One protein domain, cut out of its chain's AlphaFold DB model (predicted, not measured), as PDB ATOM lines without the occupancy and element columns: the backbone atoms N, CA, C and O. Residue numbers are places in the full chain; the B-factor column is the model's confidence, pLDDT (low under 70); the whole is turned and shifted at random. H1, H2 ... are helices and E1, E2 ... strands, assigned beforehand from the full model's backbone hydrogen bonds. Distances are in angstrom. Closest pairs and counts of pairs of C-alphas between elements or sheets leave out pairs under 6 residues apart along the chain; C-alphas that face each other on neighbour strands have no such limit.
ATOM      1  N   CYS A   7      71.034  83.441   0.218       95.19
ATOM      2  CA  CYS A   7      69.814  84.072  -0.294       95.19
ATOM      3  C   CYS A   7      69.437  83.651  -1.724       95.19
ATOM      4  O   CYS A   7      68.277  83.765  -2.104       95.19
ATOM      5  N   GLU A   8      70.398  83.172  -2.513       93.62
ATOM      6  CA  GLU A   8      70.197  82.770  -3.911       93.62
ATOM      7  C   GLU A   8      69.867  81.275  -4.034       93.62
ATOM      8  O   GLU A   8      69.550  80.778  -5.116       93.62
ATOM      9  N   ARG A   9      69.953  80.530  -2.925       92.94
ATOM     10  CA  ARG A   9      69.798  79.075  -2.919       92.94
ATOM     11  C   ARG A   9      68.333  78.682  -2.703       92.94
ATOM     12  O   ARG A   9      67.739  79.129  -1.722       92.94
ATOM     13  N   PRO A  10      67.761  77.777  -3.518       91.44
ATOM     14  CA  PRO A  10      66.393  77.279  -3.325       91.44
ATOM     15  C   PRO A  10      66.148  76.698  -1.926       91.44
ATOM     16  O   PRO A  10      65.079  76.853  -1.343       91.44
ATOM     17  N   GLU A  11      67.166  76.059  -1.354       91.81
ATOM     18  CA  GLU A  11      67.128  75.441  -0.032       91.81
ATOM     19  C   GLU A  11      67.475  76.399   1.128       91.81
ATOM     20  O   GLU A  11      67.758  75.936   2.236       91.81
ATOM     21  N   MET A  12      67.460  77.722   0.898       92.75
ATOM     22  CA  MET A  12      67.799  78.770   1.876       92.75
ATOM     23  C   MET A  12      67.201  78.497   3.262       92.75
ATOM     24  O   MET A  12      67.938  78.361   4.242       92.75
ATOM     25  N   LEU A  13      65.869  78.396   3.342       90.50
ATOM     26  CA  LEU A  13      65.152  78.225   4.608       90.50
ATOM     27  C   LEU A  13      65.451  76.875   5.253       90.50
ATOM     28  O   LEU A  13      65.673  76.812   6.457       90.50
ATOM     29  N   GLN A  14      65.512  75.801   4.462       91.81
ATOM     30  CA  GLN A  14      65.820  74.468   4.979       91.81
ATOM     31  C   GLN A  14      67.203  74.445   5.643       91.81
ATOM     32  O   GLN A  14      67.344  73.954   6.762       91.81
ATOM     33  N   LYS A  15      68.218  75.027   4.991       89.94
ATOM     34  CA  LYS A  15      69.573  75.142   5.552       89.94
ATOM     35  C   LYS A  15      69.615  76.040   6.784       89.94
ATOM     36  O   LYS A  15      70.312  75.705   7.744       89.94
ATOM     37  N   ALA A  16      68.885  77.155   6.758       90.62
ATOM     38  CA  ALA A  16      68.824  78.085   7.876       90.62
ATOM     39  C   ALA A  16      68.200  77.431   9.119       90.62
ATOM     40  O   ALA A  16      68.798  77.448  10.190       90.62
ATOM     41  N   TYR A  17      67.052  76.771   8.977       89.06
ATOM     42  CA  TYR A  17      66.393  76.111  10.105       89.06
ATOM     43  C   TYR A  17      67.148  74.884  10.617       89.06
ATOM     44  O   TYR A  17      67.153  74.638  11.818       89.06
ATOM     45  N   ALA A  18      67.815  74.126   9.742       91.25
ATOM     46  CA  ALA A  18      68.529  72.919  10.155       91.25
ATOM     47  C   ALA A  18      69.807  73.194  10.967       91.25
ATOM     48  O   ALA A  18      70.273  72.310  11.680       91.25
ATOM     49  N   SER A  19      70.418  74.373  10.819       86.50
ATOM     50  CA  SER A  19      71.759  74.643  11.367       86.50
ATOM     51  C   SER A  19      71.915  75.999  12.058       86.50
ATOM     52  O   SER A  19      73.020  76.352  12.476       86.50
ATOM     53  N   GLY A  20      70.831  76.764  12.158       91.00
ATOM     54  CA  GLY A  20      70.813  78.116  12.691       91.00
ATOM     55  C   GLY A  20      70.345  78.232  14.128       91.00
ATOM     56  O   GLY A  20      69.618  77.387  14.642       91.00
ATOM     57  N   VAL A  21      70.695  79.363  14.734       94.62
ATOM     58  CA  VAL A  21      70.011  79.882  15.918       94.62
ATOM     59  C   VAL A  21      68.909  80.831  15.429       94.62
ATOM     60  O   VAL A  21      69.219  81.750  14.665       94.62
ATOM     61  N   PRO A  22      67.632  80.615  15.795       94.56
ATOM     62  CA  PRO A  22      66.549  81.504  15.386       94.56
ATOM     63  C   PRO A  22      66.642  82.861  16.094       94.56
ATOM     64  O   PRO A  22      67.236  82.985  17.167       94.56
ATOM     65  N   MET A  23      65.995  83.876  15.515       93.31
ATOM     66  CA  MET A  23      65.781  85.163  16.186       93.31
ATOM     67  C   MET A  23      65.123  84.933  17.559       93.31
ATOM     68  O   MET A  23      64.174  84.158  17.660       93.31
ATOM     69  N   GLY A  24      65.634  85.578  18.612       95.38
ATOM     70  CA  GLY A  24      65.247  85.318  20.006       95.38
ATOM     71  C   GLY A  24      66.131  84.304  20.744       95.38
ATOM     72  O   GLY A  24      65.996  84.165  21.956       95.38
ATOM     73  N   GLY A  25      67.022  83.596  20.042       96.06
ATOM     74  CA  GLY A  25      67.943  82.622  20.631       96.06
ATOM     75  C   GLY A  25      69.275  83.211  21.108       96.06
ATOM     76  O   GLY A  25      69.518  84.414  21.013       96.06
ATOM     77  N   ASP A  26      70.156  82.330  21.586       95.56
ATOM     78  CA  ASP A  26      71.521  82.649  22.018       95.56
ATOM     79  C   ASP A  26      72.546  81.838  21.211       95.56
ATOM     80  O   ASP A  26      72.434  80.617  21.067       95.56
ATOM     81  N   ILE A  27      73.534  82.533  20.651       93.88
ATOM     82  CA  ILE A  27      74.720  81.950  20.037       93.88
ATOM     83  C   ILE A  27      75.795  81.837  21.119       93.88
ATOM     84  O   ILE A  27      76.446  82.823  21.475       93.88
ATOM     85  N   ALA A  28      76.044  80.605  21.556       92.31
ATOM     86  CA  ALA A  28      77.157  80.291  22.437       92.31
ATOM     87  C   ALA A  28      78.497  80.435  21.695       92.31
ATOM     88  O   ALA A  28      78.756  79.765  20.691       92.31
ATOM     89  N   GLY A  29      79.368  81.302  22.203       89.38
ATOM     90  CA  GLY A  29      80.755  81.396  21.775       89.38
ATOM     91  C   GLY A  29      81.557  80.161  22.195       89.38
ATOM     92  O   GLY A  29      81.292  79.536  23.220       89.38
ATOM     93  N   SER A  30      82.586  79.832  21.418       85.25
ATOM     94  CA  SER A  30      83.545  78.761  21.718       85.25
ATOM     95  C   SER A  30      84.958  79.341  21.841       85.25
ATOM     96  O   SER A  30      85.269  80.290  21.119       85.25
ATOM     97  N   PRO A  31      85.854  78.779  22.678       79.94
ATOM     98  CA  PRO A  31      87.254  79.211  22.744       79.94
ATOM     99  C   PRO A  31      87.980  79.169  21.390       79.94
ATOM    100  O   PRO A  31      88.888  79.960  21.149       79.94
ATOM    101  N   SER A  32      87.572  78.267  20.489       79.50
ATOM    102  CA  SER A  32      88.110  78.167  19.126       79.50
ATOM    103  C   SER A  32      87.424  79.101  18.120       79.50
ATOM    104  O   SER A  32      87.897  79.246  16.991       79.50
ATOM    105  N   GLN A  33      86.316  79.746  18.496       76.88
ATOM    106  CA  GLN A  33      85.550  80.624  17.620       76.88
ATOM    107  C   GLN A  33      86.039  82.066  17.736       76.88
ATOM    108  O   GLN A  33      85.666  82.805  18.642       76.88
ATOM    109  N   GLN A  34      86.846  82.478  16.761       79.69
ATOM    110  CA  GLN A  34      87.292  83.870  16.630       79.69
ATOM    111  C   GLN A  34      86.534  84.648  15.550       79.69
ATOM    112  O   GLN A  34      86.624  85.869  15.484       79.69
ATOM    113  N   SER A  35      85.790  83.958  14.682       86.62
ATOM    114  CA  SER A  35      85.105  84.590  13.555       86.62
ATOM    115  C   SER A  35      83.668  84.985  13.883       86.62
ATOM    116  O   SER A  35      82.952  84.252  14.567       86.62
ATOM    117  N   SER A  36      83.238  86.101  13.294       91.38
ATOM    118  CA  SER A  36      81.878  86.640  13.400       91.38
ATOM    119  C   SER A  36      80.801  85.601  13.047       91.38
ATOM    120  O   SER A  36      80.963  84.852  12.068       91.38
ATOM    121  N   PRO A  37      79.690  85.501  13.797       91.94
ATOM    122  CA  PRO A  37      78.554  84.712  13.345       91.94
ATOM    123  C   PRO A  37      78.033  85.262  12.008       91.94
ATOM    124  O   PRO A  37      78.099  86.456  11.731       91.94
ATOM    125  N   ARG A  38      77.523  84.369  11.154       94.44
ATOM    126  CA  ARG A  38      76.831  84.768   9.922       94.44
ATOM    127  C   ARG A  38      75.345  84.839  10.203       94.44
ATOM    128  O   ARG A  38      74.758  83.824  10.571       94.44
ATOM    129  N   LEU A  39      74.759  86.008   9.992       95.69
ATOM    130  CA  LEU A  39      73.338  86.248  10.186       95.69
ATOM    131  C   LEU A  39      72.659  86.257   8.818       95.69
ATOM    132  O   LEU A  39      72.935  87.127   7.996       95.69
ATOM    133  N   LEU A  40      71.787  85.282   8.561       96.88
ATOM    134  CA  LEU A  40      70.869  85.360   7.428       96.88
ATOM    135  C   LEU A  40      69.755  86.337   7.810       96.88
ATOM    136  O   LEU A  40      69.043  86.097   8.783       96.88
ATOM    137  N   VAL A  41      69.612  87.419   7.053       96.75
ATOM    138  CA  VAL A  41      68.578  88.429   7.277       96.75
ATOM    139  C   VAL A  41      67.765  88.616   6.010       96.75
ATOM    140  O   VAL A  41      68.319  88.721   4.917       96.75
ATOM    141  N   ALA A  42      66.446  88.641   6.160       96.94
ATOM    142  CA  ALA A  42      65.529  88.796   5.047       96.94
ATOM    143  C   ALA A  42      64.243  89.495   5.492       96.94
ATOM    144  O   ALA A  42      63.820  89.349   6.640       96.94
ATOM    145  N   ALA A  43      63.616  90.220   4.570       97.44
ATOM    146  CA  ALA A  43      62.264  90.737   4.732       97.44
ATOM    147  C   ALA A  43      61.521  90.729   3.394       97.44
ATOM    148  O   ALA A  43      62.126  90.859   2.325       97.44
ATOM    149  N   LEU A  44      60.202  90.602   3.484       96.19
ATOM    150  CA  LEU A  44      59.269  90.709   2.371       96.19
ATOM    151  C   LEU A  44      58.336  91.884   2.658       96.19
ATOM    152  O   LEU A  44      57.862  92.017   3.785       96.19
ATOM    153  N   ALA A  45      58.108  92.725   1.653       95.69
ATOM    154  CA  ALA A  45      57.060  93.736   1.715       95.69
ATOM    155  C   ALA A  45      55.679  93.061   1.660       95.69
ATOM    156  O   ALA A  45      55.548  91.945   1.144       95.69
ATOM    157  N   ASP A  46      54.649  93.753   2.143       94.12
ATOM    158  CA  ASP A  46      53.264  93.344   1.908       94.12
ATOM    159  C   ASP A  46      52.996  93.292   0.382       94.12
ATOM    160  O   ASP A  46      53.363  94.227  -0.337       94.12
ATOM    161  N   PRO A  47      52.426  92.194  -0.154       94.00
ATOM    162  CA  PRO A  47      52.145  92.059  -1.582       94.00
ATOM    163  C   PRO A  47      50.966  92.912  -2.079       94.00
ATOM    164  O   PRO A  47      50.705  92.914  -3.286       94.00
ATOM    165  N   ALA A  48      50.224  93.593  -1.199       94.69
ATOM    166  CA  ALA A  48      49.139  94.483  -1.592       94.69
ATOM    167  C   ALA A  48      49.628  95.558  -2.579       94.69
ATOM    168  O   ALA A  48      50.717  96.115  -2.453       94.69
ATOM    169  N   SER A  49      48.809  95.879  -3.583       87.44
ATOM    170  CA  SER A  49      49.184  96.825  -4.647       87.44
ATOM    171  C   SER A  49      49.472  98.242  -4.144       87.44
ATOM    172  O   SER A  49      50.145  99.019  -4.819       87.44
ATOM    173  N   ASP A  50      48.938  98.590  -2.977       88.50
ATOM    174  CA  ASP A  50      49.131  99.849  -2.272       88.50
ATOM    175  C   ASP A  50      50.015  99.701  -1.021       88.50
ATOM    176  O   ASP A  50      50.117 100.643  -0.232       88.50
ATOM    177  N   ALA A  51      50.718  98.582  -0.843       92.56
ATOM    178  CA  ALA A  51      51.730  98.448   0.198       92.56
ATOM    179  C   ALA A  51      52.889  99.436  -0.003       92.56
ATOM    180  O   ALA A  51      53.190  99.873  -1.119       92.56
ATOM    181  N   VAL A  52      53.545  99.828   1.094       95.88
ATOM    182  CA  VAL A  52      54.781 100.612   1.010       95.88
ATOM    183  C   VAL A  52      55.930  99.630   0.740       95.88
ATOM    184  O   VAL A  52      56.097  98.672   1.489       95.88
ATOM    185  N   PRO A  53      56.741  99.820  -0.314       96.50
ATOM    186  CA  PRO A  53      57.866  98.928  -0.563       96.50
ATOM    187  C   PRO A  53      58.982  99.140   0.470       96.50
ATOM    188  O   PRO A  53      59.135 100.227   1.040       96.50
ATOM    189  N   LEU A  54      59.819  98.118   0.655       97.94
ATOM    190  CA  LEU A  54      60.994  98.203   1.516       97.94
ATOM    191  C   LEU A  54      61.997  99.207   0.942       97.94
ATOM    192  O   LEU A  54      62.287  99.198  -0.255       97.94
ATOM    193  N   GLN A  55      62.577 100.028   1.808       98.06
ATOM    194  CA  GLN A  55      63.729 100.850   1.464       98.06
ATOM    195  C   GLN A  55      65.022 100.066   1.695       98.06
ATOM    196  O   GLN A  55      65.863  99.960   0.803       98.06
ATOM    197  N   LYS A  56      65.195  99.545   2.917       98.25
ATOM    198  CA  LYS A  56      66.445  98.911   3.348       98.25
ATOM    199  C   LYS A  56      66.272  97.980   4.539       98.25
ATOM    200  O   LYS A  56      65.305  98.070   5.294       98.25
ATOM    201  N   LEU A  57      67.269  97.122   4.728       98.56
ATOM    202  CA  LEU A  57      67.461  96.330   5.936       98.56
ATOM    203  C   LEU A  57      68.623  96.876   6.749       98.56
ATOM    204  O   LEU A  57      69.661  97.256   6.202       98.56
ATOM    205  N   GLN A  58      68.458  96.841   8.065       98.50
ATOM    206  CA  GLN A  58      69.479  97.232   9.016       98.50
ATOM    207  C   GLN A  58      69.701  96.143  10.057       98.50
ATOM    208  O   GLN A  58      68.744  95.617  10.615       98.50
ATOM    209  N   VAL A  59      70.958  95.843  10.366       98.50
ATOM    210  CA  VAL A  59      71.307  95.054  11.551       98.50
ATOM    211  C   VAL A  59      71.736  96.017  12.643       98.50
ATOM    212  O   VAL A  59      72.649  96.820  12.451       98.50
ATOM    213  N   ILE A  60      71.072  95.944  13.791       98.50
ATOM    214  CA  ILE A  60      71.429  96.720  14.969       98.50
ATOM    215  C   ILE A  60      72.196  95.799  15.906       98.50
ATOM    216  O   ILE A  60      71.653  94.796  16.367       98.50
ATOM    217  N   LYS A  61      73.447  96.161  16.185       98.31
ATOM    218  CA  LYS A  61      74.301  95.524  17.185       98.31
ATOM    219  C   LYS A  61      74.272  96.356  18.460       98.31
ATOM    220  O   LYS A  61      74.483  97.566  18.399       98.31
ATOM    221  N   GLY A  62      74.095  95.713  19.604       98.25
ATOM    222  CA  GLY A  62      74.468  96.276  20.900       98.25
ATOM    223  C   GLY A  62      75.462  95.366  21.603       98.25
ATOM    224  O   GLY A  62      75.412  94.154  21.414       98.25
ATOM    225  N   TRP A  63      76.387  95.929  22.375       97.75
ATOM    226  CA  TRP A  63      77.379  95.146  23.113       97.75
ATOM    227  C   TRP A  63      77.866  95.866  24.365       97.75
ATOM    228  O   TRP A  63      77.700  97.081  24.504       97.75
ATOM    229  N   ILE A  64      78.462  95.096  25.271       96.00
ATOM    230  CA  ILE A  64      79.151  95.602  26.457       96.00
ATOM    231  C   ILE A  64      80.654  95.409  26.255       96.00
ATOM    232  O   ILE A  64      81.098  94.295  25.976       96.00
ATOM    233  N   ASP A  65      81.429  96.487  26.375       92.00
ATOM    234  CA  ASP A  65      82.889  96.422  26.260       92.00
ATOM    235  C   ASP A  65      83.561  95.867  27.532       92.00
ATOM    236  O   ASP A  65      82.921  95.614  28.556       92.00
ATOM    237  N   ALA A  66      84.886  95.701  27.488       89.12
ATOM    238  CA  ALA A  66      85.670  95.194  28.617       89.12
ATOM    239  C   ALA A  66      85.592  96.069  29.889       89.12
ATOM    240  O   ALA A  66      85.892  95.580  30.977       89.12
ATOM    241  N   ASN A  67      85.182  97.336  29.770       92.25
ATOM    242  CA  ASN A  67      85.002  98.262  30.890       92.25
ATOM    243  C   ASN A  67      83.559  98.262  31.425       92.25
ATOM    244  O   ASN A  67      83.241  99.041  32.323       92.25
ATOM    245  N   GLY A  68      82.670  97.430  30.873       91.81
ATOM    246  CA  GLY A  68      81.260  97.383  31.251       91.81
ATOM    247  C   GLY A  68      80.399  98.473  30.608       91.81
ATOM    248  O   GLY A  68      79.253  98.658  31.018       91.81
ATOM    249  N   LYS A  69      80.906  99.210  29.611       96.50
ATOM    250  CA  LYS A  69      80.143 100.268  28.938       96.50
ATOM    251  C   LYS A  69      79.302  99.692  27.802       96.50
ATOM    252  O   LYS A  69      79.792  98.914  26.986       96.50
ATOM    253  N   ALA A  70      78.044 100.126  27.731       97.19
ATOM    254  CA  ALA A  70      77.135  99.775  26.648       97.19
ATOM    255  C   ALA A  70      77.390 100.609  25.388       97.19
ATOM    256  O   ALA A  70      77.523 101.834  25.446       97.19
ATOM    257  N   HIS A  71      77.376  99.932  24.246       98.06
ATOM    258  CA  HIS A  71      77.523 100.514  22.917       98.06
ATOM    259  C   HIS A  71      76.440  99.982  21.985       98.06
ATOM    260  O   HIS A  71      75.877  98.909  22.206       98.06
ATOM    261  N   ASN A  72      76.150 100.740  20.930       97.44
ATOM    262  CA  ASN A  72      75.287 100.296  19.849       97.44
ATOM    263  C   ASN A  72      75.798 100.804  18.502       97.44
ATOM    264  O   ASN A  72      76.449 101.846  18.421       97.44
ATOM    265  N   LYS A  73      75.498 100.048  17.449       98.19
ATOM    266  CA  LYS A  73      75.835 100.388  16.072       98.19
ATOM    267  C   LYS A  73      74.776  99.856  15.123       98.19
ATOM    268  O   LYS A  73      74.248  98.763  15.314       98.19
ATOM    269  N   VAL A  74      74.483 100.643  14.096       98.06
ATOM    270  CA  VAL A  74      73.539 100.291  13.036       98.06
ATOM    271  C   VAL A  74      74.325 100.058  11.756       98.06
ATOM    272  O   VAL A  74      75.121 100.907  11.356       98.06
ATOM    273  N   TYR A  75      74.088  98.919  11.119       98.19
ATOM    274  CA  TYR A  75      74.634  98.575   9.815       98.19
ATOM    275  C   TYR A  75      73.500  98.565   8.797       98.19
ATOM    276  O   TYR A  75      72.548  97.810   8.974       98.19
ATOM    277  N   ASP A  76      73.600  99.359   7.734       97.81
ATOM    278  CA  ASP A  76      72.751  99.197   6.550       97.81
ATOM    279  C   ASP A  76      73.300  98.003   5.755       97.81
ATOM    280  O   ASP A  76      74.456  98.023   5.332       97.81
ATOM    281  N   VAL A  77      72.513  96.932   5.614       97.75
ATOM    282  CA  VAL A  77      73.014  95.632   5.117       97.75
ATOM    283  C   VAL A  77      72.436  95.213   3.766       97.75
ATOM    284  O   VAL A  77      73.036  94.388   3.080       97.75
ATOM    285  N   ALA A  78      71.286  95.764   3.374       97.81
ATOM    286  CA  ALA A  78      70.664  95.535   2.069       97.81
ATOM    287  C   ALA A  78      69.709  96.685   1.707       97.81
ATOM    288  O   ALA A  78      69.187  97.352   2.601       97.81
ATOM    289  N   GLY A  79      69.433  96.865   0.413       97.00
ATOM    290  CA  GLY A  79      68.572  97.929  -0.113       97.00
ATOM    291  C   GLY A  79      69.302  99.262  -0.289       97.00
ATOM    292  O   GLY A  79      70.526  99.293  -0.421       97.00
ATOM    293  N   ASP A  80      68.549 100.363  -0.286       95.38
ATOM    294  CA  ASP A  80      69.054 101.692  -0.638       95.38
ATOM    295  C   ASP A  80      69.226 102.586   0.599       95.38
ATOM    296  O   ASP A  80      68.262 103.082   1.198       95.38
ATOM    297  N   ALA A  81      70.483 102.840   0.977       87.50
ATOM    298  CA  ALA A  81      70.811 103.731   2.094       87.50
ATOM    299  C   ALA A  81      70.278 105.157   1.868       87.50
ATOM    300  O   ALA A  81      69.774 105.782   2.805       87.50
ATOM    301  N   GLN A  82      70.345 105.627   0.617       88.25
ATOM    302  CA  GLN A  82      69.742 106.868   0.138       88.25
ATOM    303  C   GLN A  82      68.685 106.534  -0.916       88.25
ATOM    304  O   GLN A  82      69.009 105.992  -1.968       88.25
ATOM    305  N   SER A  83      67.428 106.865  -0.630       89.38
ATOM    306  CA  SER A  83      66.303 106.646  -1.538       89.38
ATOM    307  C   SER A  83      65.737 107.984  -1.993       89.38
ATOM    308  O   SER A  83      65.647 108.927  -1.209       89.38
ATOM    309  N   ALA A  84      65.333 108.053  -3.260       93.38
ATOM    310  CA  ALA A  84      64.560 109.170  -3.798       93.38
ATOM    311  C   ALA A  84      63.047 109.003  -3.556       93.38
ATOM    312  O   ALA A  84      62.252 109.726  -4.150       93.38
ATOM    313  N   ALA A  85      62.633 108.014  -2.758       96.75
ATOM    314  CA  ALA A  85      61.238 107.820  -2.396       96.75
ATOM    315  C   ALA A  85      60.750 108.861  -1.389       96.75
ATOM    316  O   ALA A  85      61.505 109.345  -0.546       96.75
ATOM    317  N   GLY A  86      59.465 109.184  -1.469       96.62
ATOM    318  CA  GLY A  86      58.873 110.224  -0.645       96.62
ATOM    319  C   GLY A  86      57.364 110.308  -0.791       96.62
ATOM    320  O   GLY A  86      56.722 109.443  -1.386       96.62
ATOM    321  N   VAL A  87      56.807 111.382  -0.238       97.62
ATOM    322  CA  VAL A  87      55.375 111.684  -0.244       97.62
ATOM    323  C   VAL A  87      55.183 113.077  -0.827       97.62
ATOM    324  O   VAL A  87      55.860 114.025  -0.431       97.62
ATOM    325  N   ASP A  88      54.272 113.210  -1.783       96.88
ATOM    326  CA  ASP A  88      53.815 114.507  -2.262       96.88
ATOM    327  C   ASP A  88      52.947 115.161  -1.177       96.88
ATOM    328  O   ASP A  88      51.879 114.663  -0.822       96.88
ATOM    329  N   MET A  89      53.405 116.294  -0.647       94.69
ATOM    330  CA  MET A  89      52.778 116.972   0.492       94.69
ATOM    331  C   MET A  89      51.409 117.593   0.185       94.69
ATOM    332  O   MET A  89      50.688 117.952   1.111       94.69
ATOM    333  N   LYS A  90      51.049 117.751  -1.094       93.69
ATOM    334  CA  LYS A  90      49.755 118.311  -1.510       93.69
ATOM    335  C   LYS A  90      48.708 117.225  -1.707       93.69
ATOM    336  O   LYS A  90      47.530 117.473  -1.494       93.69
ATOM    337  N   THR A  91      49.129 116.042  -2.148       95.38
ATOM    338  CA  THR A  91      48.219 114.949  -2.524       95.38
ATOM    339  C   THR A  91      48.275 113.750  -1.582       95.38
ATOM    340  O   THR A  91      47.420 112.873  -1.670       95.38
ATOM    341  N   GLY A  92      49.296 113.660  -0.725       95.56
ATOM    342  CA  GLY A  92      49.566 112.498   0.120       95.56
ATOM    343  C   GLY A  92      50.066 111.275  -0.656       95.56
ATOM    344  O   GLY A  92      50.270 110.214  -0.067       95.56
ATOM    345  N   LYS A  93      50.268 111.382  -1.976       96.31
ATOM    346  CA  LYS A  93      50.684 110.249  -2.810       96.31
ATOM    347  C   LYS A  93      52.165 109.946  -2.616       96.31
ATOM    348  O   LYS A  93      53.010 110.836  -2.694       96.31
ATOM    349  N   ARG A  94      52.481 108.667  -2.410       96.25
ATOM    350  CA  ARG A  94      53.863 108.171  -2.384       96.25
ATOM    351  C   ARG A  94      54.464 108.183  -3.790       96.25
ATOM    352  O   ARG A  94      53.756 107.950  -4.769       96.25
ATOM    353  N   TYR A  95      55.770 108.393  -3.877       96.12
ATOM    354  CA  TYR A  95      56.555 108.264  -5.103       96.12
ATOM    355  C   TYR A  95      57.903 107.591  -4.821       96.12
ATOM    356  O   TYR A  95      58.319 107.447  -3.673       96.12
ATOM    357  N   GLY A  96      58.598 107.214  -5.894       95.06
ATOM    358  CA  GLY A  96      59.902 106.557  -5.845       95.06
ATOM    359  C   GLY A  96      59.821 105.035  -5.888       95.06
ATOM    360  O   GLY A  96      58.750 104.434  -5.818       95.06
ATOM    361  N   LYS A  97      60.986 104.417  -6.074       94.62
ATOM    362  CA  LYS A  97      61.144 102.962  -6.140       94.62
ATOM    363  C   LYS A  97      61.483 102.404  -4.760       94.62
ATOM    364  O   LYS A  97      61.938 103.135  -3.886       94.62
ATOM    365  N   GLY A  98      61.280 101.107  -4.592       95.75
ATOM    366  CA  GLY A  98      61.730 100.344  -3.436       95.75
ATOM    367  C   GLY A  98      61.794  98.864  -3.790       95.75
ATOM    368  O   GLY A  98      61.717  98.498  -4.966       95.75
ATOM    369  N   HIS A  99      61.907  98.024  -2.772       97.44
ATOM    370  CA  HIS A  99      62.131  96.592  -2.909       97.44
ATOM    371  C   HIS A  99      60.923  95.808  -2.395       97.44
ATOM    372  O   HIS A  99      60.404  96.080  -1.316       97.44
ATOM    373  N   SER A 100      60.482  94.803  -3.150       96.25
ATOM    374  CA  SER A 100      59.461  93.847  -2.690       96.25
ATOM    375  C   SER A 100      60.037  92.793  -1.741       96.25
ATOM    376  O   SER A 100      59.319  92.194  -0.947       96.25
ATOM    377  N   ASN A 101      61.340  92.533  -1.845       96.44
ATOM    378  CA  ASN A 101      62.082  91.622  -0.987       96.44
ATOM    379  C   ASN A 101      63.519  92.123  -0.831       96.44
ATOM    380  O   ASN A 101      64.073  92.723  -1.749       96.44
ATOM    381  N   LEU A 102      64.114  91.863   0.327       97.94
ATOM    382  CA  LEU A 102      65.535  92.070   0.580       97.94
ATOM    383  C   LEU A 102      66.065  90.859   1.343       97.94
ATOM    384  O   LEU A 102      65.410  90.382   2.270       97.94
ATOM    385  N   CYS A 103      67.249  90.377   0.974       97.81
ATOM    386  CA  CYS A 103      67.931  89.287   1.663       97.81
ATOM    387  C   CYS A 103      69.443  89.487   1.592       97.81
ATOM    388  O   CYS A 103      69.973  89.866   0.549       97.81
ATOM    389  N   THR A 104      70.144  89.224   2.693       97.50
ATOM    390  CA  THR A 104      71.608  89.147   2.704       97.50
ATOM    391  C   THR A 104      72.109  88.227   3.818       97.50
ATOM    392  O   THR A 104      71.387  87.907   4.766       97.50
ATOM    393  N   VAL A 105      73.372  87.809   3.722       97.19
ATOM    394  CA  VAL A 105      74.097  87.141   4.807       97.19
ATOM    395  C   VAL A 105      75.111  88.121   5.378       97.19
ATOM    396  O   VAL A 105      76.156  88.378   4.783       97.19
ATOM    397  N   PHE A 106      74.795  88.665   6.548       97.19
ATOM    398  CA  PHE A 106      75.606  89.659   7.235       97.19
ATOM    399  C   PHE A 106      76.687  89.008   8.110       97.19
ATOM    400  O   PHE A 106      76.439  88.023   8.810       97.19
ATOM    401  N   GLU A 107      77.888  89.588   8.086       96.25
ATOM    402  CA  GLU A 107      78.971  89.338   9.039       96.25
ATOM    403  C   GLU A 107      79.351  90.675   9.669       96.25
ATOM    404  O   GLU A 107      79.656  91.619   8.942       96.25
ATOM    405  N   ASP A 108      79.360  90.752  11.000       96.69
ATOM    406  CA  ASP A 108      79.815  91.954  11.700       96.69
ATOM    407  C   ASP A 108      81.328  92.150  11.478       96.69
ATOM    408  O   ASP A 108      82.105  91.294  11.924       96.69
ATOM    409  N   PRO A 109      81.759  93.236  10.799       96.12
ATOM    410  CA  PRO A 109      83.172  93.503  10.529       96.12
ATOM    411  C   PRO A 109      83.947  93.914  11.788       96.12
ATOM    412  O   PRO A 109      85.171  93.828  11.806       96.12
ATOM    413  N   GLU A 110      83.241  94.339  12.837       95.56
ATOM    414  CA  GLU A 110      83.797  94.782  14.121       95.56
ATOM    415  C   GLU A 110      83.462  93.777  15.232       95.56
ATOM    416  O   GLU A 110      83.300  94.129  16.403       95.56
ATOM    417  N   PHE A 111      83.313  92.504  14.859       95.69
ATOM    418  CA  PHE A 111      83.018  91.443  15.806       95.69
ATOM    419  C   PHE A 111      84.188  91.211  16.760       95.69
ATOM    420  O   PHE A 111      85.313  90.948  16.335       95.69
ATOM    421  N   ASN A 112      83.886  91.213  18.055       94.62
ATOM    422  CA  ASN A 112      84.812  90.817  19.100       94.62
ATOM    423  C   ASN A 112      84.245  89.588  19.832       94.62
ATOM    424  O   ASN A 112      83.206  89.700  20.486       94.62
ATOM    425  N   PRO A 113      84.907  88.416  19.775       94.31
ATOM    426  CA  PRO A 113      84.398  87.195  20.398       94.31
ATOM    427  C   PRO A 113      84.356  87.251  21.931       94.31
ATOM    428  O   PRO A 113      83.766  86.355  22.537       94.31
ATOM    429  N   GLN A 114      84.983  88.259  22.550       93.06
ATOM    430  CA  GLN A 114      85.031  88.449  24.002       93.06
ATOM    431  C   GLN A 114      83.915  89.351  24.542       93.06
ATOM    432  O   GLN A 114      83.754  89.447  25.756       93.06
ATOM    433  N   GLU A 115      83.153  90.009  23.670       94.38
ATOM    434  CA  GLU A 115      82.089  90.928  24.068       94.38
ATOM    435  C   GLU A 115      80.741  90.214  24.067       94.38
ATOM    436  O   GLU A 115      80.369  89.563  23.089       94.38
ATOM    437  N   THR A 116      79.979  90.361  25.151       95.00
ATOM    438  CA  THR A 116      78.560  90.001  25.126       95.00
ATOM    439  C   THR A 116      77.838  90.988  24.226       95.00
ATOM    440  O   THR A 116      77.930  92.203  24.430       95.00
ATOM    441  N   ALA A 117      77.120  90.469  23.236       97.12
ATOM    442  CA  ALA A 117      76.458  91.276  22.224       97.12
ATOM    443  C   ALA A 117      75.056  90.753  21.914       97.12
ATOM    444  O   ALA A 117      74.716  89.612  22.213       97.12
ATOM    445  N   TYR A 118      74.247  91.589  21.279       97.25
ATOM    446  CA  TYR A 118      72.996  91.189  20.657       97.25
ATOM    447  C   TYR A 118      72.875  91.810  19.271       97.25
ATOM    448  O   TYR A 118      73.412  92.888  19.010       97.25
ATOM    449  N   TYR A 119      72.130  91.135  18.402       98.19
ATOM    450  CA  TYR A 119      71.843  91.567  17.042       98.19
ATOM    451  C   TYR A 119      70.349  91.439  16.777       98.19
ATOM    452  O   TYR A 119      69.773  90.381  17.017       98.19
ATOM    453  N   TYR A 120      69.717  92.473  16.236       98.12
ATOM    454  CA  TYR A 120      68.371  92.348  15.680       98.12
ATOM    455  C   TYR A 120      68.285  92.998  14.304       98.12
ATOM    456  O   TYR A 120      69.030  93.927  13.982       98.12
ATOM    457  N   LEU A 121      67.381  92.478  13.481       98.44
ATOM    458  CA  LEU A 121      67.074  93.025  12.172       98.44
ATOM    459  C   LEU A 121      66.002  94.102  12.318       98.44
ATOM    460  O   LEU A 121      65.021  93.913  13.037       98.44
ATOM    461  N   ARG A 122      66.172  95.194  11.581       98.38
ATOM    462  CA  ARG A 122      65.160  96.212  11.339       98.38
ATOM    463  C   ARG A 122      64.936  96.365   9.842       98.38
ATOM    464  O   ARG A 122      65.856  96.734   9.114       98.38
ATOM    465  N   ALA A 123      63.724  96.084   9.389       98.25
ATOM    466  CA  ALA A 123      63.271  96.405   8.046       98.25
ATOM    467  C   ALA A 123      62.678  97.816   8.052       98.25
ATOM    468  O   ALA A 123      61.885  98.145   8.933       98.25
ATOM    469  N   VAL A 124      63.099  98.647   7.101       98.00
ATOM    470  CA  VAL A 124      62.654 100.036   6.966       98.00
ATOM    471  C   VAL A 124      61.940 100.177   5.635       98.00
ATOM    472  O   VAL A 124      62.517  99.869   4.589       98.00
ATOM    473  N   GLU A 125      60.700 100.645   5.673       97.19
ATOM    474  CA  GLU A 125      59.928 100.961   4.476       97.19
ATOM    475  C   GLU A 125      60.295 102.337   3.913       97.19
ATOM    476  O   GLU A 125      60.890 103.192   4.582       97.19
ATOM    477  N   ASN A 126      59.924 102.565   2.655       97.50
ATOM    478  CA  ASN A 126      59.943 103.907   2.087       97.50
ATOM    479  C   ASN A 126      59.041 104.873   2.890       97.50
ATOM    480  O   ASN A 126      58.163 104.444   3.637       97.50
ATOM    481  N   PRO A 127      59.216 106.197   2.738       97.19
ATOM    482  CA  PRO A 127      58.354 107.159   3.412       97.19
ATOM    483  C   PRO A 127      56.874 107.016   3.037       97.19
ATOM    484  O   PRO A 127      56.523 106.847   1.866       97.19
ATOM    485  N   SER A 128      56.000 107.137   4.034       96.81
ATOM    486  CA  SER A 128      54.546 107.079   3.896       96.81
ATOM    487  C   SER A 128      53.888 108.329   4.499       96.81
ATOM    488  O   SER A 128      54.446 108.963   5.406       96.81
ATOM    489  N   PRO A 129      52.725 108.762   3.971       96.94
ATOM    490  CA  PRO A 129      51.991 109.869   4.566       96.94
ATOM    491  C   PRO A 129      51.523 109.462   5.962       96.94
ATOM    492  O   PRO A 129      50.920 108.404   6.143       96.94
ATOM    493  N   GLN A 160      58.671 100.808  10.443       96.69
ATOM    494  CA  GLN A 160      59.792  99.934  10.762       96.69
ATOM    495  C   GLN A 160      59.275  98.663  11.429       96.69
ATOM    496  O   GLN A 160      58.492  98.723  12.375       96.69
ATOM    497  N   ALA A 161      59.776  97.518  10.977       96.94
ATOM    498  CA  ALA A 161      59.562  96.232  11.628       96.94
ATOM    499  C   ALA A 161      60.885  95.720  12.195       96.94
ATOM    500  O   ALA A 161      61.924  95.813  11.543       96.94
ATOM    501  N   TRP A 162      60.850  95.157  13.398       96.75
ATOM    502  CA  TRP A 162      62.020  94.616  14.088       96.75
ATOM    503  C   TRP A 162      61.775  93.201  14.586       96.75
ATOM    504  O   TRP A 162      60.687  92.853  15.042       96.75
ATOM    505  N   THR A 163      62.819  92.388  14.504       97.44
ATOM    506  CA  THR A 163      62.834  91.012  15.005       97.44
ATOM    507  C   THR A 163      63.236  90.967  16.479       97.44
ATOM    508  O   THR A 163      63.949  91.850  16.954       97.44
ATOM    509  N   SER A 164      62.918  89.877  17.178       97.38
ATOM    510  CA  SER A 164      63.558  89.567  18.464       97.38
ATOM    511  C   SER A 164      65.085  89.465  18.317       97.38
ATOM    512  O   SER A 164      65.555  88.992  17.282       97.38
ATOM    513  N   PRO A 165      65.879  89.884  19.315       97.31
ATOM    514  CA  PRO A 165      67.333  89.834  19.215       97.31
ATOM    515  C   PRO A 165      67.863  88.399  19.238       97.31
ATOM    516  O   PRO A 165      67.338  87.550  19.954       97.31
ATOM    517  N   ILE A 166      68.930  88.143  18.487       96.94
ATOM    518  CA  ILE A 166      69.839  87.025  18.740       96.94
ATOM    519  C   ILE A 166      70.917  87.522  19.695       96.94
ATOM    520  O   ILE A 166      71.584  88.520  19.412       96.94
ATOM    521  N   TRP A 167      71.107  86.812  20.796       97.25
ATOM    522  CA  TRP A 167      72.178  87.068  21.750       97.25
ATOM    523  C   TRP A 167      73.456  86.342  21.330       97.25
ATOM    524  O   TRP A 167      73.410  85.297  20.685       97.25
ATOM    525  N   TYR A 168      74.605  86.905  21.676       96.19
ATOM    526  CA  TYR A 168      75.900  86.251  21.586       96.19
ATOM    527  C   TYR A 168      76.547  86.273  22.965       96.19
ATOM    528  O   TYR A 168      76.847  87.346  23.502       96.19
ATOM    529  N   THR A 169      76.786  85.080  23.505       94.69
ATOM    530  CA  THR A 169      77.420  84.903  24.807       94.69
ATOM    531  C   THR A 169      78.848  84.374  24.624       94.69
ATOM    532  O   THR A 169      79.026  83.244  24.167       94.69
ATOM    533  N   PRO A 170      79.892  85.145  24.990       93.19
ATOM    534  CA  PRO A 170      81.284  84.715  24.899       93.19
ATOM    535  C   PRO A 170      81.570  83.431  25.680       93.19
ATOM    536  O   PRO A 170      81.031  83.216  26.768       93.19
ATOM    537  N   ALA A 171      82.523  82.632  25.195       89.94
ATOM    538  CA  ALA A 171      82.969  81.420  25.891       89.94
ATOM    539  C   ALA A 171      83.459  81.701  27.326       89.94
ATOM    540  O   ALA A 171      83.223  80.913  28.240       89.94
ATOM    541  N   SER A 172      84.112  82.848  27.539       84.50
ATOM    542  CA  SER A 172      84.587  83.294  28.852       84.50
ATOM    543  C   SER A 172      83.444  83.579  29.832       84.50
ATOM    544  O   SER A 172      83.578  83.302  31.023       84.50
ATOM    545  N   SER A 173      82.308  84.083  29.344       81.94
ATOM    546  CA  SER A 173      81.098  84.311  30.141       81.94
ATOM    547  C   SER A 173      80.398  82.998  30.495       81.94
ATOM    548  O   SER A 173      79.978  82.821  31.635       81.94
ATOM    549  N   LEU A 174      80.343  82.040  29.561       80.00
ATOM    550  CA  LEU A 174      79.789  80.703  29.819       80.00
ATOM    551  C   LEU A 174      80.580  79.950  30.899       80.00
ATOM    552  O   LEU A 174      79.983  79.356  31.792       80.00
TER     553      LEU A 174
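Overview. This is residues 7 to 129 and 160 to 174 of the 179 residues of the protein "DUF3604 domain-containing protein" of Pseudomonadales bacterium (UniProt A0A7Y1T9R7). This is a sandwich of unequal sheets: a strongly twisted sheet of six strands, E1, E3, E4, E6, E7 and E8, with a small sheet of E2 and E5 over part of one face. H1 lies beyond E2, on the side away from the large sheet, and the short H2 follows E8 near E1. The printed part has 138 residues, in the order H1 E1 E2 E3 E4 E5 E6 E7 E8 H2; under half of them are in named elements, and the class is mostly strand. The large sheet is branched and mixed, the small one antiparallel. The whole is only just loose, close to compact, with a radius of gyration of the C-alphas of 17.5 A, and only just flat, spanning 57 by 38 by 21 A.

Arrangement. H1, residues 12 to 19, comes nearest E2, residues 38 to 44, at the C-alphas of Ala 16 and Leu 40, 7.6 A apart. E1, residues 26 to 28, is an edge strand parallel to E8, residues 166 to 169, with N 27 and O 167 2.8 A apart. E2 is antiparallel to E5, residues 101 to 107; N 41 and O 104 are 2.9 A apart. E3, residues 54 to 64, and E4, residues 70 to 79, form a hairpin; N 61 and O 73 are 2.9 A apart. On the other side of E3 is antiparallel E6, residues 117 to 125, with N 58 and O 122 2.8 A apart. E7, residues 160 to 162, and E8 both lie on the side of E6 away from E3, antiparallel to it: N 123 and O 161 are 2.8 A apart, as are N 166 and O 119. The two sheets face each other at 8.5 A centre to centre, their strands at 26 degrees; the closest C-alphas of E4 and E5 are those of Ala 78 and Leu 102, 6.4 A apart. H2, residues 171 to 174, is not on the branched sheet. In H1 every O i to N i+4 pair is within hydrogen-bond range; H2 is too short for such a pair.

Along the chain. H1 begins at C-alpha 12, (67.799, 78.770, 1.876). E2 measures 20.0 A, E3 31.0 A, E4 28.2 A, E5 19.8 A and E6 26.1 A from first to last C-alpha. E3 begins at C-alpha 54, (60.994, 98.203, 1.516), and H2 ends at C-alpha 174, (79.789, 80.703, 29.819).

Size, cuts and confidence. The C-alphas of Pro 31 and Lys 90 are the two farthest apart, 59.4 A. Residues 130 to 159 are not printed; C-alphas 129 and 160 are 14.1 A apart across the cut. The link E4 to E5 is long, residues 80 to 100, and within it residues 86 to 87 pair antiparallel with 94 to 95. No printed residue is under 70 in pLDDT.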